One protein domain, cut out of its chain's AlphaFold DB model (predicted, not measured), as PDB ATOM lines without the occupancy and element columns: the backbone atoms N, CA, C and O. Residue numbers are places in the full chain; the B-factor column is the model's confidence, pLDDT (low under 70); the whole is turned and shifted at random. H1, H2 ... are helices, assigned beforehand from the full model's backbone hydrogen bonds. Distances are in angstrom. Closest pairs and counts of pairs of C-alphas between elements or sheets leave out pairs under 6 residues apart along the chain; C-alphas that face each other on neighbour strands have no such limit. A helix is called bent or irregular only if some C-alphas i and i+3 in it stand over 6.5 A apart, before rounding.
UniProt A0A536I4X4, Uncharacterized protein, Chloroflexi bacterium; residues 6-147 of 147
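What this domain is: This is residues 6 to 147 of the 147 residues of an uncharacterized protein of Chloroflexi bacterium (UniProt A0A536I4X4). Two helical hairpins, H1 with H2 and H3 with H4, pack on each other through H1 and H3 and make a long, loose rod. The loop of residues 88 to 112 reaches out at one end of the rod, and at the other end residues 139 to 147, the tip of H4 and the two residues after it, stick out. The printed part has 142 residues with four named helices, H1, H2, H3 and H4 in that order, and no named strand; its class is all helix. The whole is loose, with a radius of gyration of the C-alphas of 18.8 A and spans of 69, 27 and 25 A.

Where its parts are: Begin at C-alpha 6 at (178.664, 172.191, 163.010); from there H1, residues 6 to 33, runs 41.3 A. H1 is irregular, but only just: C-alphas 29 and 32 are 6.8 A apart. Past it, residues 34 to 35 pair with residues 38 to 39, antiparallel. Next comes H2, residues 44 to 64, which runs 29.6 A. Find C-alpha 71 at (156.711, 173.978, 168.248), where H3, residues 71 to 87, begins; it runs 24.4 A and is neither bent nor irregular, but only just, with C-alphas 78 and 81 at 6.1 A. H4, residues 113 to 145, is the longest helix at 47.3 A and ends at C-alpha 145 at (169.282, 180.564, 148.095).

How they stand to each other: Look first at H3, the hub, which touches three helices. With H1 and H2 it forms an up and down bundle, each helix running against the one before it. H3 touches residues 16 to 27 of H1, the same way at a steep tilt of 39 degrees; the closest C-alphas, of Gly 23 and Ala 74, are 4.5 A apart. H3 and H4 form a hairpin and touch at a shallow tilt of 30 degrees, opposite ways, with the C-alphas of Trp 72 and Ala 127 closest at 4.3 A. H1 and H2 form a hairpin too and touch at a shallow tilt of 23 degrees, opposite ways; their closest C-alphas, of Val 26 and Val 46, are 5.2 A apart. The hairpin of H2 and H3 only just touches, with 3 pairs of C-alphas within 8 A, between residues 53 to 57 and 71 to 74; the closest, of Thr 57 and Leu 71, are 5.9 A apart. H1 and H4 are only just apart, at 8.2 A, and H2 and H4 are apart. In H2 every O i to N i+4 pair is within hydrogen-bond range; in H1 22 of 24 are, in H3 12 of 13 and in H4 28 of 29.

The domain as a whole: The C-alphas of Pro 100 and Ser 147, the two farthest apart, are 70.0 A apart. The printed part has no cut, and the link from H3 to H4, 25 residues, is long. The mean pLDDT of the printed part is 84.5; look for values under 70 at residues 36 to 38, 91, 97 to 99, 106, 111 and 145 to 147.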
ATOM      1  N   ILE A   6     178.814 173.166 161.919       70.31
ATOM      2  CA  ILE A   6     178.664 172.191 163.010       70.31
ATOM      3  C   ILE A   6     178.030 172.801 164.272       70.31
ATOM      4  O   ILE A   6     177.124 172.201 164.851       70.31
ATOM      5  N   GLY A   7     178.453 174.000 164.689       75.31
ATOM      6  CA  GLY A   7     177.921 174.648 165.895       75.31
ATOM      7  C   GLY A   7     176.449 175.048 165.763       75.31
ATOM      8  O   GLY A   7     175.694 175.006 166.734       75.31
ATOM      9  N   THR A   8     176.015 175.378 164.546       76.62
ATOM     10  CA  THR A   8     174.620 175.746 164.265       76.62
ATOM     11  C   THR A   8     173.713 174.517 164.275       76.62
ATOM     12  O   THR A   8     172.674 174.528 164.937       76.62
ATOM     13  N   TRP A   9     174.129 173.426 163.623       76.50
ATOM     14  CA  TRP A   9     173.376 172.166 163.616       76.50
ATOM     15  C   TRP A   9     173.230 171.561 165.013       76.50
ATOM     16  O   TRP A   9     172.135 171.135 165.381       76.50
ATOM     17  N   ALA A  10     174.296 171.588 165.819       84.31
ATOM     18  CA  ALA A  10     174.252 171.109 167.198       84.31
ATOM     19  C   ALA A  10     173.239 171.894 168.047       84.31
ATOM     20  O   ALA A  10     172.472 171.304 168.807       84.31
ATOM     21  N   ARG A  11     173.181 173.222 167.881       82.62
ATOM     22  CA  ARG A  11     172.223 174.078 168.593       82.62
ATOM     23  C   ARG A  11     170.776 173.786 168.197       82.62
ATOM     24  O   ARG A  11     169.916 173.728 169.074       82.62
ATOM     25  N   ILE A  12     170.510 173.594 166.904       81.81
ATOM     26  CA  ILE A  12     169.171 173.242 166.408       81.81
ATOM     27  C   ILE A  12     168.756 171.880 166.973       81.81
ATOM     28  O   ILE A  12     167.687 171.769 167.570       81.81
ATOM     29  N   ALA A  13     169.620 170.867 166.867       85.88
ATOM     30  CA  ALA A  13     169.353 169.530 167.397       85.88
ATOM     31  C   ALA A  13     169.077 169.553 168.910       85.88
ATOM     32  O   ALA A  13     168.092 168.972 169.365       85.88
ATOM     33  N   ALA A  14     169.885 170.285 169.682       88.00
ATOM     34  CA  ALA A  14     169.683 170.454 171.120       88.00
ATOM     35  C   ALA A  14     168.339 171.127 171.446       88.00
ATOM     36  O   ALA A  14     167.640 170.683 172.355       88.00
ATOM     37  N   ALA A  15     167.936 172.149 170.685       87.69
ATOM     38  CA  ALA A  15     166.640 172.797 170.867       87.69
ATOM     39  C   ALA A  15     165.473 171.835 170.593       87.69
ATOM     40  O   ALA A  15     164.516 171.806 171.364       87.69
ATOM     41  N   ARG A  16     165.557 171.002 169.545       88.94
ATOM     42  CA  ARG A  16     164.530 169.984 169.258       88.94
ATOM     43  C   ARG A  16     164.458 168.922 170.354       88.94
ATOM     44  O   ARG A  16     163.366 168.603 170.810       88.94
ATOM     45  N   LEU A  17     165.604 168.422 170.820       92.62
ATOM     46  CA  LEU A  17     165.663 167.468 171.932       92.62
ATOM     47  C   LEU A  17     165.055 168.056 173.207       92.62
ATOM     48  O   LEU A  17     164.258 167.400 173.873       92.62
ATOM     49  N   LEU A  18     165.367 169.314 173.517       92.75
ATOM     50  CA  LEU A  18     164.794 169.992 174.672       92.75
ATOM     51  C   LEU A  18     163.278 170.197 174.518       92.75
ATOM     52  O   LEU A  18     162.550 170.038 175.492       92.75
ATOM     53  N   GLN A  19     162.779 170.466 173.306       92.62
ATOM     54  CA  GLN A  19     161.339 170.492 173.033       92.62
ATOM     55  C   GLN A  19     160.664 169.141 173.282       92.62
ATOM     56  O   GLN A  19     159.584 169.114 173.871       92.62
ATOM     57  N   VAL A  20     161.304 168.030 172.902       94.75
ATOM     58  CA  VAL A  20     160.800 166.682 173.213       94.75
ATOM     59  C   VAL A  20     160.704 166.480 174.723       94.75
ATOM     60  O   VAL A  20     159.648 166.102 175.228       94.75
ATOM     61  N   VAL A  21     161.781 166.779 175.455       95.44
ATOM     62  CA  VAL A  21     161.822 166.629 176.918       95.44
ATOM     63  C   VAL A  21     160.745 167.484 177.583       95.44
ATOM     64  O   VAL A  21     160.000 166.983 178.420       95.44
ATOM     65  N   LEU A  22     160.610 168.749 177.187       93.69
ATOM     66  CA  LEU A  22     159.596 169.640 177.747       93.69
ATOM     67  C   LEU A  22     158.169 169.177 177.426       93.69
ATOM     68  O   LEU A  22     157.312 169.246 178.303       93.69
ATOM     69  N   GLY A  23     157.912 168.654 176.223       93.38
ATOM     70  CA  GLY A  23     156.619 168.059 175.869       93.38
ATOM     71  C   GLY A  23     156.257 166.870 176.767       93.38
ATOM     72  O   GLY A  23     155.133 166.788 177.261       93.38
ATOM     73  N   LEU A  24     157.227 165.996 177.060       94.62
ATOM     74  CA  LEU A  24     157.054 164.867 177.983       94.62
ATOM     75  C   LEU A  24     156.853 165.316 179.437       94.62
ATOM     76  O   LEU A  24     156.029 164.746 180.151       94.62
ATOM     77  N   VAL A  25     157.569 166.352 179.876       93.56
ATOM     78  CA  VAL A  25     157.389 166.949 181.208       93.56
ATOM     79  C   VAL A  25     155.979 167.526 181.345       93.56
ATOM     80  O   VAL A  25     155.290 167.234 182.322       93.56
ATOM     81  N   VAL A  26     155.513 168.289 180.352       95.44
ATOM     82  CA  VAL A  26     154.145 168.828 180.339       95.44
ATOM     83  C   VAL A  26     153.118 167.698 180.344       95.44
ATOM     84  O   VAL A  26     152.138 167.794 181.078       95.44
ATOM     85  N   LEU A  27     153.355 166.608 179.607       93.75
ATOM     86  CA  LEU A  27     152.493 165.428 179.661       93.75
ATOM     87  C   LEU A  27     152.392 164.887 181.084       93.75
ATOM     88  O   LEU A  27     151.283 164.802 181.605       93.75
ATOM     89  N   TYR A  28     153.528 164.599 181.720       91.19
ATOM     90  CA  TYR A  28     153.575 164.056 183.077       91.19
ATOM     91  C   TYR A  28     152.774 164.909 184.070       91.19
ATOM     92  O   TYR A  28     151.934 164.382 184.800       91.19
ATOM     93  N   PHE A  29     152.964 166.232 184.048       91.94
ATOM     94  CA  PHE A  29     152.232 167.143 184.930       91.94
ATOM     95  C   PHE A  29     150.770 167.357 184.527       91.94
ATOM     96  O   PHE A  29     149.960 167.708 185.381       91.94
ATOM     97  N   SER A  30     150.402 167.141 183.262       89.94
ATOM     98  CA  SER A  30     149.018 167.290 182.802       89.94
ATOM     99  C   SER A  30     148.123 166.113 183.177       89.94
ATOM    100  O   SER A  30     146.924 166.309 183.340       89.94
ATOM    101  N   LEU A  31     148.684 164.909 183.352       87.50
ATOM    102  CA  LEU A  31     147.915 163.705 183.675       87.50
ATOM    103  C   LEU A  31     146.919 163.914 184.828       87.50
ATOM    104  O   LEU A  31     145.741 163.664 184.598       87.50
ATOM    105  N   PRO A  32     147.299 164.432 186.015       83.50
ATOM    106  CA  PRO A  32     146.348 164.624 187.113       83.50
ATOM    107  C   PRO A  32     145.215 165.619 186.813       83.50
ATOM    108  O   PRO A  32     144.214 165.606 187.521       83.50
ATOM    109  N   MET A  33     145.325 166.457 185.773       87.81
ATOM    110  CA  MET A  33     144.269 167.409 185.402       87.81
ATOM    111  C   MET A  33     143.056 166.735 184.753       87.81
ATOM    112  O   MET A  33     141.966 167.305 184.736       87.81
ATOM    113  N   PHE A  34     143.222 165.542 184.185       84.75
ATOM    114  CA  PHE A  34     142.155 164.847 183.473       84.75
ATOM    115  C   PHE A  34     141.359 163.969 184.447       84.75
ATOM    116  O   PHE A  34     141.723 162.833 184.718       84.75
ATOM    117  N   SER A  35     140.246 164.466 184.986       75.31
ATOM    118  CA  SER A  35     139.451 163.731 185.983       75.31
ATOM    119  C   SER A  35     138.071 163.318 185.461       75.31
ATOM    120  O   SER A  35     137.620 163.789 184.418       75.31
ATOM    121  N   SER A  36     137.360 162.467 186.209       65.44
ATOM    122  CA  SER A  36     135.949 162.123 185.943       65.44
ATOM    123  C   SER A  36     135.012 163.324 186.075       65.44
ATOM    124  O   SER A  36     133.944 163.325 185.472       65.44
ATOM    125  N   ALA A  37     135.410 164.347 186.838       66.56
ATOM    126  CA  ALA A  37     134.688 165.611 186.960       66.56
ATOM    127  C   ALA A  37     134.997 166.593 185.811       66.56
ATOM    128  O   ALA A  37     134.465 167.699 185.792       66.56
ATOM    129  N   GLY A  38     135.847 166.201 184.854       68.06
ATOM    130  CA  GLY A  38     136.294 167.039 183.745       68.06
ATOM    131  C   GLY A  38     137.750 167.488 183.878       68.06
ATOM    132  O   GLY A  38     138.532 166.927 184.656       68.06
ATOM    133  N   LEU A  39     138.113 168.487 183.067       80.50
ATOM    134  CA  LEU A  39     139.449 169.076 183.035       80.50
ATOM    135  C   LEU A  39     139.616 170.042 184.215       80.50
ATOM    136  O   LEU A  39     138.925 171.055 184.292       80.50
ATOM    137  N   GLN A  40     140.527 169.718 185.125       85.31
ATOM    138  CA  GLN A  40     140.892 170.584 186.244       85.31
ATOM    139  C   GLN A  40     141.869 171.678 185.798       85.31
ATOM    140  O   GLN A  40     142.453 171.614 184.713       85.31
ATOM    141  N   GLU A  41     142.046 172.693 186.642       87.12
ATOM    142  CA  GLU A  41     142.939 173.816 186.357       87.12
ATOM    143  C   GLU A  41     144.401 173.368 186.172       87.12
ATOM    144  O   GLU A  41     144.853 172.413 186.817       87.12
ATOM    145  N   PRO A  42     145.180 174.048 185.306       86.69
ATOM    146  CA  PRO A  42     146.575 173.698 185.103       86.69
ATOM    147  C   PRO A  42     147.408 173.980 186.348       86.69
ATOM    148  O   PRO A  42     147.434 175.095 186.868       86.69
ATOM    149  N   ASN A  43     148.144 172.964 186.794       91.44
ATOM    150  CA  ASN A  43     149.093 173.117 187.887       91.44
ATOM    151  C   ASN A  43     150.351 173.887 187.446       91.44
ATOM    152  O   ASN A  43     150.632 174.067 186.257       91.44
ATOM    153  N   VAL A  44     151.139 174.313 188.434       92.38
ATOM    154  CA  VAL A  44     152.375 175.085 188.227       92.38
ATOM    155  C   VAL A  44     153.355 174.367 187.293       92.38
ATOM    156  O   VAL A  44     154.020 175.026 186.498       92.38
ATOM    157  N   GLY A  45     153.420 173.031 187.336       89.81
ATOM    158  CA  GLY A  45     154.290 172.240 186.462       89.81
ATOM    159  C   GLY A  45     153.922 172.381 184.984       89.81
ATOM    160  O   GLY A  45     154.798 172.608 184.150       89.81
ATOM    161  N   VAL A  46     152.625 172.332 184.666       92.94
ATOM    162  CA  VAL A  46     152.123 172.565 183.303       92.94
ATOM    163  C   VAL A  46     152.402 173.997 182.859       92.94
ATOM    164  O   VAL A  46     152.956 174.193 181.779       92.94
ATOM    165  N   TRP A  47     152.100 174.995 183.694       94.44
ATOM    166  CA  TRP A  47     152.377 176.400 183.367       94.44
ATOM    167  C   TRP A  47     153.859 176.659 183.094       94.44
ATOM    168  O   TRP A  47     154.203 177.254 182.073       94.44
ATOM    169  N   LEU A  48     154.740 176.178 183.971       94.00
ATOM    170  CA  LEU A  48     156.182 176.344 183.826       94.00
ATOM    171  C   LEU A  48     156.688 175.651 182.558       94.00
ATOM    172  O   LEU A  48     157.438 176.250 181.789       94.00
ATOM    173  N   GLY A  49     156.222 174.429 182.286       92.56
ATOM    174  CA  GLY A  49     156.556 173.707 181.062       92.56
ATOM    175  C   GLY A  49     156.114 174.448 179.796       92.56
ATOM    176  O   GLY A  49     156.912 174.603 178.870       92.56
ATOM    177  N   LEU A  50     154.890 174.986 179.768       93.44
ATOM    178  CA  LEU A  50     154.381 175.781 178.644       93.44
ATOM    179  C   LEU A  50     155.188 177.066 178.430       93.44
ATOM    180  O   LEU A  50     155.518 177.396 177.290       93.44
ATOM    181  N   VAL A  51     155.564 177.763 179.507       96.31
ATOM    182  CA  VAL A  51     156.434 178.948 179.432       96.31
ATOM    183  C   VAL A  51     157.803 178.575 178.860       96.31
ATOM    184  O   VAL A  51     158.284 179.245 177.946       96.31
ATOM    185  N   CYS A  52     158.417 177.484 179.324       94.94
ATOM    186  CA  CYS A  52     159.695 177.004 178.797       94.94
ATOM    187  C   CYS A  52     159.611 176.629 177.311       94.94
ATOM    188  O   CYS A  52     160.488 177.021 176.539       94.94
ATOM    189  N   ILE A  53     158.552 175.930 176.886       94.06
ATOM    190  CA  ILE A  53     158.311 175.608 175.470       94.06
ATOM    191  C   ILE A  53     158.146 176.891 174.655       94.06
ATOM    192  O   ILE A  53     158.746 177.019 173.587       94.06
ATOM    193  N   GLY A  54     157.375 177.857 175.160       91.81
ATOM    194  CA  GLY A  54     157.163 179.154 174.519       91.81
ATOM    195  C   GLY A  54     158.463 179.936 174.336       91.81
ATOM    196  O   GLY A  54     158.757 180.392 173.231       91.81
ATOM    197  N   LEU A  55     159.289 180.030 175.382       93.50
ATOM    198  CA  LEU A  55     160.597 180.691 175.330       93.50
ATOM    199  C   LEU A  55     161.554 179.988 174.365       93.50
ATOM    200  O   LEU A  55     162.214 180.647 173.558       93.50
ATOM    201  N   LEU A  56     161.601 178.656 174.400       92.00
ATOM    202  CA  LEU A  56     162.451 177.871 173.513       92.00
ATOM    203  C   LEU A  56     162.013 178.030 172.054       92.00
ATOM    204  O   LEU A  56     162.847 178.294 171.189       92.00
ATOM    205  N   THR A  57     160.710 177.977 171.794       90.31
ATOM    206  CA  THR A  57     160.113 178.207 170.472       90.31
ATOM    207  C   THR A  57     160.382 179.623 169.979       90.31
ATOM    208  O   THR A  57     160.755 179.802 168.823       90.31
ATOM    209  N   ALA A  58     160.252 180.640 170.833       89.88
ATOM    210  CA  ALA A  58     160.559 182.024 170.480       89.88
ATOM    211  C   ALA A  58     162.050 182.204 170.158       89.88
ATOM    212  O   ALA A  58     162.402 182.880 169.191       89.88
ATOM    213  N   SER A  59     162.932 181.561 170.927       87.94
ATOM    214  CA  SER A  59     164.375 181.591 170.680       87.94
ATOM    215  C   SER A  59     164.749 180.906 169.360       87.94
ATOM    216  O   SER A  59     165.521 181.468 168.581       87.94
ATOM    217  N   ALA A  60     164.140 179.752 169.064       85.50
ATOM    218  CA  ALA A  60     164.300 179.032 167.806       85.50
ATOM    219  C   ALA A  60     163.742 179.848 166.636       85.50
ATOM    220  O   ALA A  60     164.427 180.036 165.641       85.50
ATOM    221  N   SER A  61     162.559 180.446 166.794       86.81
ATOM    222  CA  SER A  61     161.920 181.283 165.768       86.81
ATOM    223  C   SER A  61     162.766 182.505 165.403       86.81
ATOM    224  O   SER A  61     162.808 182.905 164.242       86.81
ATOM    225  N   ARG A  62     163.478 183.095 166.373       85.38
ATOM    226  CA  ARG A  62     164.424 184.196 166.117       85.38
ATOM    227  C   ARG A  62     165.679 183.726 165.387       85.38
ATOM    228  O   ARG A  62     166.132 184.415 164.482       85.38
ATOM    229  N   ALA A  63     166.233 182.576 165.770       81.56
ATOM    230  CA  ALA A  63     167.424 182.015 165.128       81.56
ATOM    231  C   ALA A  63     167.134 181.515 163.704       81.56
ATOM    232  O   ALA A  63     167.944 181.681 162.799       81.56
ATOM    233  N   GLU A  64     165.957 180.929 163.510       76.75
ATOM    234  CA  GLU A  64     165.512 180.334 162.259       76.75
ATOM    235  C   GLU A  64     164.660 181.303 161.439       76.75
ATOM    236  O   GLU A  64     164.281 180.958 160.340       76.75
ATOM    237  N   GLY A  65     164.349 182.519 161.893       79.50
ATOM    238  CA  GLY A  65     163.675 183.580 161.124       79.50
ATOM    239  C   GLY A  65     162.226 183.310 160.678       79.50
ATOM    240  O   GLY A  65     161.747 183.974 159.758       79.50
ATOM    241  N   HIS A  66     161.549 182.297 161.216       78.56
ATOM    242  CA  HIS A  66     160.124 182.046 160.964       78.56
ATOM    243  C   HIS A  66     159.399 181.721 162.268       78.56
ATOM    244  O   HIS A  66     160.003 181.272 163.239       78.56
ATOM    245  N   VAL A  67     158.097 181.996 162.296       80.62
ATOM    246  CA  VAL A  67     157.278 181.897 163.508       80.62
ATOM    247  C   VAL A  67     156.996 180.431 163.842       80.62
ATOM    248  O   VAL A  67     156.804 179.618 162.941       80.62
ATOM    249  N   PHE A  68     156.962 180.112 165.138       78.38
ATOM    250  CA  PHE A  68     156.653 178.783 165.679       78.38
ATOM    251  C   PHE A  68     157.618 177.673 165.256       78.38
ATOM    252  O   PHE A  68     157.235 176.502 165.231       78.38
ATOM    253  N   ALA A  69     158.876 178.033 164.984       79.94
ATOM    254  CA  ALA A  69     159.909 177.074 164.625       79.94
ATOM    255  C   ALA A  69     159.933 175.920 165.630       79.94
ATOM    256  O   ALA A  69     160.116 176.125 166.837       79.94
ATOM    257  N   SER A  70     159.720 174.706 165.123       82.62
ATOM    258  CA  SER A  70     159.661 173.446 165.871       82.62
ATOM    259  C   SER A  70     158.655 173.244 166.968       82.62
ATOM    260  O   SER A  70     158.696 172.172 167.552       82.62
ATOM    261  N   LEU A  71     157.731 174.170 167.214       90.25
ATOM    262  CA  LEU A  71     156.711 173.978 168.248       90.25
ATOM    263  C   LEU A  71     155.988 172.626 168.105       90.25
ATOM    264  O   LEU A  71     155.665 171.973 169.095       90.25
ATOM    265  N   TRP A  72     155.793 172.177 166.862       92.38
ATOM    266  CA  TRP A  72     155.210 170.878 166.537       92.38
ATOM    267  C   TRP A  72     155.938 169.689 167.184       92.38
ATOM    268  O   TRP A  72     155.297 168.683 167.466       92.38
ATOM    269  N   VAL A  73     157.240 169.797 167.461       92.81
ATOM    270  CA  VAL A  73     158.043 168.754 168.112       92.81
ATOM    271  C   VAL A  73     157.616 168.578 169.564       92.81
ATOM    272  O   VAL A  73     157.335 167.455 169.975       92.81
ATOM    273  N   ALA A  74     157.511 169.670 170.331       93.50
ATOM    274  CA  ALA A  74     157.008 169.609 171.705       93.50
ATOM    275  C   ALA A  74     155.556 169.112 171.747       93.50
ATOM    276  O   ALA A  74     155.206 168.279 172.584       93.50
ATOM    277  N   VAL A  75     154.722 169.581 170.811       94.75
ATOM    278  CA  VAL A  75     153.314 169.171 170.733       94.75
ATOM    279  C   VAL A  75     153.185 167.688 170.373       94.75
ATOM    280  O   VAL A  75     152.404 166.994 171.012       94.75
ATOM    281  N   LEU A  76     153.967 167.156 169.424       94.94
ATOM    282  CA  LEU A  76     153.980 165.716 169.123       94.94
ATOM    283  C   LEU A  76     154.511 164.882 170.287       94.94
ATOM    284  O   LEU A  76     153.948 163.828 170.577       94.94
ATOM    285  N   ALA A  77     155.570 165.345 170.957       95.31
ATOM    286  CA  ALA A  77     156.145 164.656 172.109       95.31
ATOM    287  C   ALA A  77     155.148 164.530 173.269       95.31
ATOM    288  O   ALA A  77     155.197 163.557 174.015       95.31
ATOM    289  N   PHE A  78     154.213 165.472 173.389       95.94
ATOM    290  CA  PHE A  78     153.062 165.357 174.277       95.94
ATOM    291  C   PHE A  78     151.974 164.439 173.694       95.94
ATOM    292  O   PHE A  78     151.512 163.501 174.345       95.94
ATOM    293  N   ALA A  79     151.536 164.729 172.467       94.06
ATOM    294  CA  ALA A  79     150.296 164.202 171.908       94.06
ATOM    295  C   ALA A  79     150.380 162.715 171.568       94.06
ATOM    296  O   ALA A  79     149.423 161.982 171.813       94.06
ATOM    297  N   LEU A  80     151.514 162.251 171.041       94.44
ATOM    298  CA  LEU A  80     151.670 160.856 170.640       94.44
ATOM    299  C   LEU A  80     151.637 159.906 171.852       94.44
ATOM    300  O   LEU A  80     150.824 158.978 171.838       94.44
ATOM    301  N   PRO A  81     152.419 160.116 172.932       92.38
ATOM    302  CA  PRO A  81     152.301 159.271 174.116       92.38
ATOM    303  C   PRO A  81     150.936 159.404 174.801       92.38
ATOM    304  O   PRO A  81     150.396 158.392 175.236       92.38
ATOM    305  N   ALA A  82     150.342 160.603 174.850       90.94
ATOM    306  CA  ALA A  82     148.995 160.798 175.399       90.94
ATOM    307  C   ALA A  82     147.934 159.987 174.638       90.94
ATOM    308  O   ALA A  82     147.072 159.351 175.249       90.94
ATOM    309  N   PHE A  83     148.023 159.968 173.307       92.44
ATOM    310  CA  PHE A  83     147.160 159.174 172.441       92.44
ATOM    311  C   PHE A  83     147.335 157.672 172.701       92.44
ATOM    312  O   PHE A  83     146.355 156.980 172.975       92.44
ATOM    313  N   LEU A  84     148.579 157.177 172.689       91.00
ATOM    314  CA  LEU A  84     148.889 155.761 172.932       91.00
ATOM    315  C   LEU A  84     148.449 155.301 174.327       91.00
ATOM    316  O   LEU A  84     147.868 154.225 174.469       91.00
ATOM    317  N   LEU A  85     148.675 156.133 175.346       87.19
ATOM    318  CA  LEU A  85     148.230 155.876 176.713       87.19
ATOM    319  C   LEU A  85     146.699 155.787 176.781       87.19
ATOM    320  O   LEU A  85     146.154 154.878 177.408       87.19
ATOM    321  N   SER A  86     146.004 156.695 176.091       85.69
ATOM    322  CA  SER A  86     144.542 156.750 176.106       85.69
ATOM    323  C   SER A  86     143.891 155.581 175.376       85.69
ATOM    324  O   SER A  86     142.875 155.076 175.851       85.69
ATOM    325  N   LEU A  87     144.487 155.089 174.281       85.25
ATOM    326  CA  LEU A  87     144.012 153.887 173.582       85.25
ATOM    327  C   LEU A  87     143.941 152.666 174.509       85.25
ATOM    328  O   LEU A  87     142.983 151.900 174.438       85.25
ATOM    329  N   GLY A  88     144.901 152.517 175.428       76.56
ATOM    330  CA  GLY A  88     144.904 151.432 176.417       76.56
ATOM    331  C   GLY A  88     143.745 151.482 177.425       76.56
ATOM    332  O   GLY A  88     143.476 150.479 178.102       76.56
ATOM    333  N   GLY A  89     143.064 152.628 177.531       72.81
ATOM    334  CA  GLY A  89     141.920 152.874 178.410       72.81
ATOM    335  C   GLY A  89     140.555 152.890 177.715       72.81
ATOM    336  O   GLY A  89     139.537 152.907 178.409       72.81
ATOM    337  N   VAL A  90     140.496 152.874 176.377       71.88
ATOM    338  CA  VAL A  90     139.228 152.945 175.629       71.88
ATOM    339  C   VAL A  90     138.358 151.722 175.930       71.88
ATOM    340  O   VAL A  90     138.823 150.585 175.895       71.88
ATOM    341  N   GLY A  91     137.081 151.961 176.237       68.19
ATOM    342  CA  GLY A  91     136.100 150.909 176.524       68.19
ATOM    343  C   GLY A  91     136.185 150.305 177.930       68.19
ATOM    344  O   GLY A  91     135.370 149.448 178.260       68.19
ATOM    345  N   LYS A  92     137.128 150.745 178.775       75.12
ATOM    346  CA  LYS A  92     137.244 150.296 180.170       75.12
ATOM    347  C   LYS A  92     136.484 151.222 181.117       75.12
ATOM    348  O   LYS A  92     136.393 152.428 180.893       75.12
ATOM    349  N   THR A  93     135.962 150.657 182.202       77.38
ATOM    350  CA  THR A  93     135.214 151.402 183.218       77.38
ATOM    351  C   THR A  93     136.138 152.317 184.030       77.38
ATOM    352  O   THR A  93     137.118 151.834 184.609       77.38
ATOM    353  N   PRO A  94     135.858 153.631 184.093       75.94
ATOM    354  CA  PRO A  94     136.655 154.568 184.875       75.94
ATOM    355  C   PRO A  94     136.515 154.307 186.382       75.94
ATOM    356  O   PRO A  94     135.449 153.910 186.855       75.94
ATOM    357  N   CYS A  95     137.590 154.526 187.143       75.56
ATOM    358  CA  CYS A  95     137.571 154.352 188.594       75.56
ATOM    359  C   CYS A  95     136.669 155.403 189.268       75.56
ATOM    360  O   CYS A  95     136.805 156.595 188.973       75.56
ATOM    361  N   PRO A  96     135.782 155.001 190.199       73.19
ATOM    362  CA  PRO A  96     135.087 155.947 191.065       73.19
ATOM    363  C   PRO A  96     136.079 156.634 192.028       73.19
ATOM    364  O   PRO A  96     137.177 156.117 192.227       73.19
ATOM    365  N   PRO A  97     135.716 157.769 192.661       67.69
ATOM    366  CA  PRO A  97     136.612 158.529 193.544       67.69
ATOM    367  C   PRO A  97     137.166 157.743 194.741       67.69
ATOM    368  O   PRO A  97     138.273 158.016 195.185       67.69
ATOM    369  N   ASN A  98     136.415 156.755 195.238       68.62
ATOM    370  CA  ASN A  98     136.845 155.815 196.273       68.62
ATOM    371  C   ASN A  98     136.627 154.388 195.755       68.62
ATOM    372  O   ASN A  98     135.599 153.777 196.062       68.62
ATOM    373  N   PRO A  99     137.529 153.871 194.904       65.81
ATOM    374  CA  PRO A  99     137.400 152.515 194.414       65.81
ATOM    375  C   PRO A  99     137.741 151.530 195.541       65.81
ATOM    376  O   PRO A  99     138.658 151.790 196.327       65.81
ATOM    377  N   PRO A 100     137.049 150.381 195.631       73.00
ATOM    378  CA  PRO A 100     137.565 149.262 196.407       73.00
ATOM    379  C   PRO A 100     138.956 148.856 195.876       73.00
ATOM    380  O   PRO A 100     139.303 149.200 194.740       73.00
ATOM    381  N   PRO A 101     139.770 148.136 196.673       78.19
ATOM    382  CA  PRO A 101     141.101 147.710 196.251       78.19
ATOM    383  C   PRO A 101     141.063 147.036 194.875       78.19
ATOM    384  O   PRO A 101     140.177 146.223 194.611       78.19
ATOM    385  N   ILE A 102     142.020 147.370 194.004       74.81
ATOM    386  CA  ILE A 102     142.121 146.738 192.684       74.81
ATOM    387  C   ILE A 102     142.435 145.253 192.887       74.81
ATOM    388  O   ILE A 102     143.427 144.897 193.523       74.81
ATOM    389  N   THR A 103     141.582 144.388 192.342       75.62
ATOM    390  CA  THR A 103     141.715 142.928 192.403       75.62
ATOM    391  C   THR A 103     141.534 142.321 191.013       75.62
ATOM    392  O   THR A 103     141.149 143.000 190.063       75.62
ATOM    393  N   ASN A 104     141.760 141.012 190.877       71.44
ATOM    394  CA  ASN A 104     141.510 140.297 189.619       71.44
ATOM    395  C   ASN A 104     140.039 140.358 189.162       71.44
ATOM    396  O   ASN A 104     139.762 140.164 187.982       71.44
ATOM    397  N   THR A 105     139.098 140.620 190.075       73.19
ATOM    398  CA  THR A 105     137.658 140.718 189.784       73.19
ATOM    399  C   THR A 105     137.155 142.158 189.705       73.19
ATOM    400  O   THR A 105     136.050 142.385 189.217       73.19
ATOM    401  N   TYR A 106     137.955 143.135 190.140       66.75
ATOM    402  CA  TYR A 106     137.639 144.557 190.070       66.75
ATOM    403  C   TYR A 106     138.839 145.340 189.535       66.75
ATOM    404  O   TYR A 106     139.799 145.621 190.254       66.75
ATOM    405  N   SER A 107     138.760 145.713 188.257       76.56
ATOM    406  CA  SER A 107     139.722 146.602 187.610       76.56
ATOM    407  C   SER A 107     139.000 147.812 187.034       76.56
ATOM    408  O   SER A 107     137.896 147.716 186.498       76.56
ATOM    409  N   CYS A 108     139.620 148.972 187.174       73.12
ATOM    410  CA  CYS A 108     139.119 150.223 186.640       73.12
ATOM    411  C   CYS A 108     140.292 151.036 186.095       73.12
ATOM    412  O   CYS A 108     141.454 150.768 186.409       73.12
ATOM    413  N   VAL A 109     139.992 151.995 185.228       75.88
ATOM    414  CA  VAL A 109     141.005 152.821 184.569       75.88
ATOM    415  C   VAL A 109     140.938 154.271 185.003       75.88
ATOM    416  O   VAL A 109     139.951 154.733 185.574       75.88
ATOM    417  N   PHE A 110     142.007 155.001 184.702       72.31
ATOM    418  CA  PHE A 110     142.075 156.433 184.908       72.31
ATOM    419  C   PHE A 110     140.843 157.139 184.299       72.31
ATOM    420  O   PHE A 110     140.548 156.944 183.115       72.31
ATOM    421  N   PRO A 111     140.100 157.941 185.083       69.31
ATOM    422  CA  PRO A 111     138.796 158.439 184.662       69.31
ATOM    423  C   PRO A 111     138.850 159.439 183.503       69.31
ATOM    424  O   PRO A 111     137.868 159.606 182.786       69.31
ATOM    425  N   GLY A 112     139.998 160.083 183.285       77.56
ATOM    426  CA  GLY A 112     140.176 161.111 182.267       77.56
ATOM    427  C   GLY A 112     140.552 160.620 180.867       77.56
ATOM    428  O   GLY A 112     140.819 161.460 180.010       77.56
ATOM    429  N   TYR A 113     140.597 159.308 180.592       81.94
ATOM    430  CA  TYR A 113     141.119 158.798 179.311       81.94
ATOM    431  C   TYR A 113     140.362 159.287 178.072       81.94
ATOM    432  O   TYR A 113     140.991 159.576 177.057       81.94
ATOM    433  N   GLY A 114     139.036 159.433 178.140       82.00
ATOM    434  CA  GLY A 114     138.258 159.973 177.018       82.00
ATOM    435  C   GLY A 114     138.616 161.431 176.703       82.00
ATOM    436  O   GLY A 114     138.821 161.788 175.544       82.00
ATOM    437  N   ALA A 115     138.760 162.259 177.741       84.62
ATOM    438  CA  ALA A 115     139.157 163.658 177.599       84.62
ATOM    439  C   ALA A 115     140.612 163.790 177.122       84.62
ATOM    440  O   ALA A 115     140.891 164.587 176.226       84.62
ATOM    441  N   LEU A 116     141.522 162.971 177.662       87.56
ATOM    442  CA  LEU A 116     142.919 162.919 177.236       87.56
ATOM    443  C   LEU A 116     143.045 162.486 175.769       87.56
ATOM    444  O   LEU A 116     143.823 163.086 175.033       87.56
ATOM    445  N   LEU A 117     142.244 161.512 175.320       88.69
ATOM    446  CA  LEU A 117     142.214 161.066 173.926       88.69
ATOM    447  C   LEU A 117     141.778 162.191 172.983       88.69
ATOM    448  O   LEU A 117     142.465 162.471 172.001       88.69
ATOM    449  N   ALA A 118     140.649 162.841 173.281       89.00
ATOM    450  CA  ALA A 118     140.142 163.947 172.474       89.00
ATOM    451  C   ALA A 118     141.159 165.096 172.406       89.00
ATOM    452  O   ALA A 118     141.451 165.613 171.326       89.00
ATOM    453  N   PHE A 119     141.761 165.441 173.546       89.31
ATOM    454  CA  PHE A 119     142.796 166.463 173.630       89.31
ATOM    455  C   PHE A 119     144.050 166.091 172.823       89.31
ATOM    456  O   PHE A 119     144.547 166.899 172.037       89.31
ATOM    457  N   ALA A 120     144.525 164.850 172.944       92.25
ATOM    458  CA  ALA A 120     145.675 164.345 172.201       92.25
ATOM    459  C   ALA A 120     145.439 164.359 170.683       92.25
ATOM    460  O   ALA A 120     146.342 164.727 169.936       92.25
ATOM    461  N   LEU A 121     144.232 164.023 170.214       93.44
ATOM    462  CA  LEU A 121     143.880 164.084 168.791       93.44
ATOM    463  C   LEU A 121     143.937 165.514 168.241       93.44
ATOM    464  O   LEU A 121     144.512 165.739 167.174       93.44
ATOM    465  N   VAL A 122     143.392 166.484 168.982       95.38
ATOM    466  CA  VAL A 122     143.456 167.907 168.608       95.38
ATOM    467  C   VAL A 122     144.907 168.379 168.542       95.38
ATOM    468  O   VAL A 122     145.308 169.019 167.568       95.38
ATOM    469  N   LEU A 123     145.721 168.019 169.537       94.75
ATOM    470  CA  LEU A 123     147.136 168.374 169.552       94.75
ATOM    471  C   LEU A 123     147.933 167.683 168.441       94.75
ATOM    472  O   LEU A 123     148.780 168.330 167.831       94.75
ATOM    473  N   MET A 124     147.648 166.419 168.115       94.50
ATOM    474  CA  MET A 124     148.270 165.749 166.970       94.50
ATOM    475  C   MET A 124     147.945 166.468 165.660       94.50
ATOM    476  O   MET A 124     148.854 166.736 164.876       94.50
ATOM    477  N   ALA A 125     146.681 166.840 165.434       94.75
ATOM    478  CA  ALA A 125     146.292 167.602 164.250       94.75
ATOM    479  C   ALA A 125     147.025 168.954 164.183       94.75
ATOM    480  O   ALA A 125     147.605 169.294 163.150       94.75
ATOM    481  N   ALA A 126     147.074 169.690 165.298       93.25
ATOM    482  CA  ALA A 126     147.803 170.953 165.390       93.25
ATOM    483  C   ALA A 126     149.307 170.779 165.123       93.25
ATOM    484  O   ALA A 126     149.910 171.598 164.429       93.25
ATOM    485  N   ALA A 127     149.913 169.699 165.619       93.88
ATOM    486  CA  ALA A 127     151.324 169.417 165.401       93.88
ATOM    487  C   ALA A 127     151.625 169.066 163.939       93.88
ATOM    488  O   ALA A 127     152.612 169.549 163.393       93.88
ATOM    489  N   ILE A 128     150.758 168.298 163.275       93.88
ATOM    490  CA  ILE A 128     150.892 168.003 161.840       93.88
ATOM    491  C   ILE A 128     150.816 169.298 161.026       93.88
ATOM    492  O   ILE A 128     151.673 169.540 160.177       93.88
ATOM    493  N   VAL A 129     149.838 170.165 161.310       93.31
ATOM    494  CA  VAL A 129     149.728 171.477 160.651       93.31
ATOM    495  C   VAL A 129     150.987 172.309 160.897       93.31
ATOM    496  O   VAL A 129     151.558 172.848 159.949       93.31
ATOM    497  N   GLY A 130     151.464 172.363 162.142       90.19
ATOM    498  CA  GLY A 130     152.703 173.048 162.505       90.19
ATOM    499  C   GLY A 130     153.912 172.524 161.728       90.19
ATOM    500  O   GLY A 130     154.644 173.320 161.151       90.19
ATOM    501  N   ALA A 131     154.079 171.203 161.636       89.62
ATOM    502  CA  ALA A 131     155.165 170.567 160.892       89.62
ATOM    503  C   ALA A 131     155.115 170.896 159.393       89.62
ATOM    504  O   ALA A 131     156.145 171.171 158.779       89.62
ATOM    505  N   VAL A 132     153.918 170.927 158.796       90.69
ATOM    506  CA  VAL A 132     153.736 171.304 157.386       90.69
ATOM    507  C   VAL A 132     154.115 172.766 157.149       90.69
ATOM    508  O   VAL A 132     154.781 173.071 156.156       90.69
ATOM    509  N   LEU A 133     153.712 173.678 158.036       89.12
ATOM    510  CA  LEU A 133     154.073 175.096 157.938       89.12
ATOM    511  C   LEU A 133     155.584 175.307 158.103       89.12
ATOM    512  O   LEU A 133     156.178 176.063 157.334       89.12
ATOM    513  N   ASP A 134     156.197 174.589 159.045       86.62
ATOM    514  CA  ASP A 134     157.640 174.594 159.302       86.62
ATOM    515  C   ASP A 134     158.414 174.141 158.053       86.62
ATOM    516  O   ASP A 134     159.282 174.848 157.540       86.62
ATOM    517  N   LEU A 135     158.012 173.006 157.468       85.38
ATOM    518  CA  LEU A 135     158.628 172.463 156.258       85.38
ATOM    519  C   LEU A 135     158.498 173.423 155.066       85.38
ATOM    520  O   LEU A 135     159.464 173.646 154.336       85.38
ATOM    521  N   ARG A 136     157.321 174.032 154.877       87.00
ATOM    522  CA  ARG A 136     157.098 175.027 153.815       87.00
ATOM    523  C   ARG A 136     158.008 176.242 153.981       87.00
ATOM    524  O   ARG A 136     158.564 176.714 152.991       87.00
ATOM    525  N   ALA A 137     158.189 176.730 155.209       84.56
ATOM    526  CA  ALA A 137     159.070 177.861 155.486       84.56
ATOM    527  C   ALA A 137     160.535 177.554 155.129       84.56
ATOM    528  O   ALA A 137     161.226 178.409 154.567       84.56
ATOM    529  N   LEU A 138     160.990 176.327 155.394       79.50
ATOM    530  CA  LEU A 138     162.336 175.868 155.043       79.50
ATOM    531  C   LEU A 138     162.519 175.716 153.524       79.50
ATOM    532  O   LEU A 138     163.504 176.210 152.973       79.50
ATOM    533  N   LEU A 139     161.553 175.104 152.830       84.94
ATOM    534  CA  LEU A 139     161.607 174.904 151.375       84.94
ATOM    535  C   LEU A 139     161.647 176.227 150.597       84.94
ATOM    536  O   LEU A 139     162.460 176.381 149.686       84.94
ATOM    537  N   VAL A 140     160.828 177.212 150.986       84.12
ATOM    538  CA  VAL A 140     160.815 178.546 150.348       84.12
ATOM    539  C   VAL A 140     162.188 179.218 150.424       84.12
ATOM    540  O   VAL A 140     162.585 179.939 149.509       84.12
ATOM    541  N   ARG A 141     162.943 178.987 151.498       74.50
ATOM    542  CA  ARG A 141     164.281 179.566 151.652       74.50
ATOM    543  C   ARG A 141     165.344 178.840 150.862       74.50
ATOM    544  O   ARG A 141     166.199 179.509 150.296       74.50
ATOM    545  N   ALA A 142     165.274 177.513 150.809       76.00
ATOM    546  CA  ALA A 142     166.164 176.735 149.961       76.00
ATOM    547  C   ALA A 142     166.057 177.205 148.500       76.00
ATOM    548  O   ALA A 142     167.079 177.459 147.872       76.00
ATOM    549  N   GLY A 143     164.832 177.449 148.012       77.31
ATOM    550  CA  GLY A 143     164.599 177.978 146.663       77.31
ATOM    551  C   GLY A 143     165.143 179.396 146.427       77.31
ATOM    552  O   GLY A 143     165.652 179.676 145.348       77.31
ATOM    553  N   ARG A 144     165.089 180.284 147.432       71.62
ATOM    554  CA  ARG A 144     165.673 181.642 147.344       71.62
ATOM    555  C   ARG A 144     167.199 181.664 147.413       71.62
ATOM    556  O   ARG A 144     167.798 182.621 146.952       71.62
ATOM    557  N   ALA A 145     167.824 180.664 148.031       67.56
ATOM    558  CA  ALA A 145     169.282 180.564 148.095       67.56
ATOM    559  C   ALA A 145     169.895 180.018 146.791       67.56
ATOM    560  O   ALA A 145     171.093 180.173 146.574       67.56
ATOM    561  N   SER A 146     169.087 179.366 145.946       61.47
ATOM    562  CA  SER A 146     169.496 178.813 144.647       61.47
ATOM    563  C   SER A 146     169.253 179.738 143.446       61.47
ATOM    564  O   SER A 146     169.631 179.364 142.338       61.47
ATOM    565  N   SER A 147     168.596 180.888 143.642       53.03
ATOM    566  CA  SER A 147     168.313 181.903 142.612       53.03
ATOM    567  C   SER A 147     169.248 183.094 142.733       53.03
ATOM    568  O   SER A 147     169.737 183.565 141.689       53.03
TER     569      SER A 147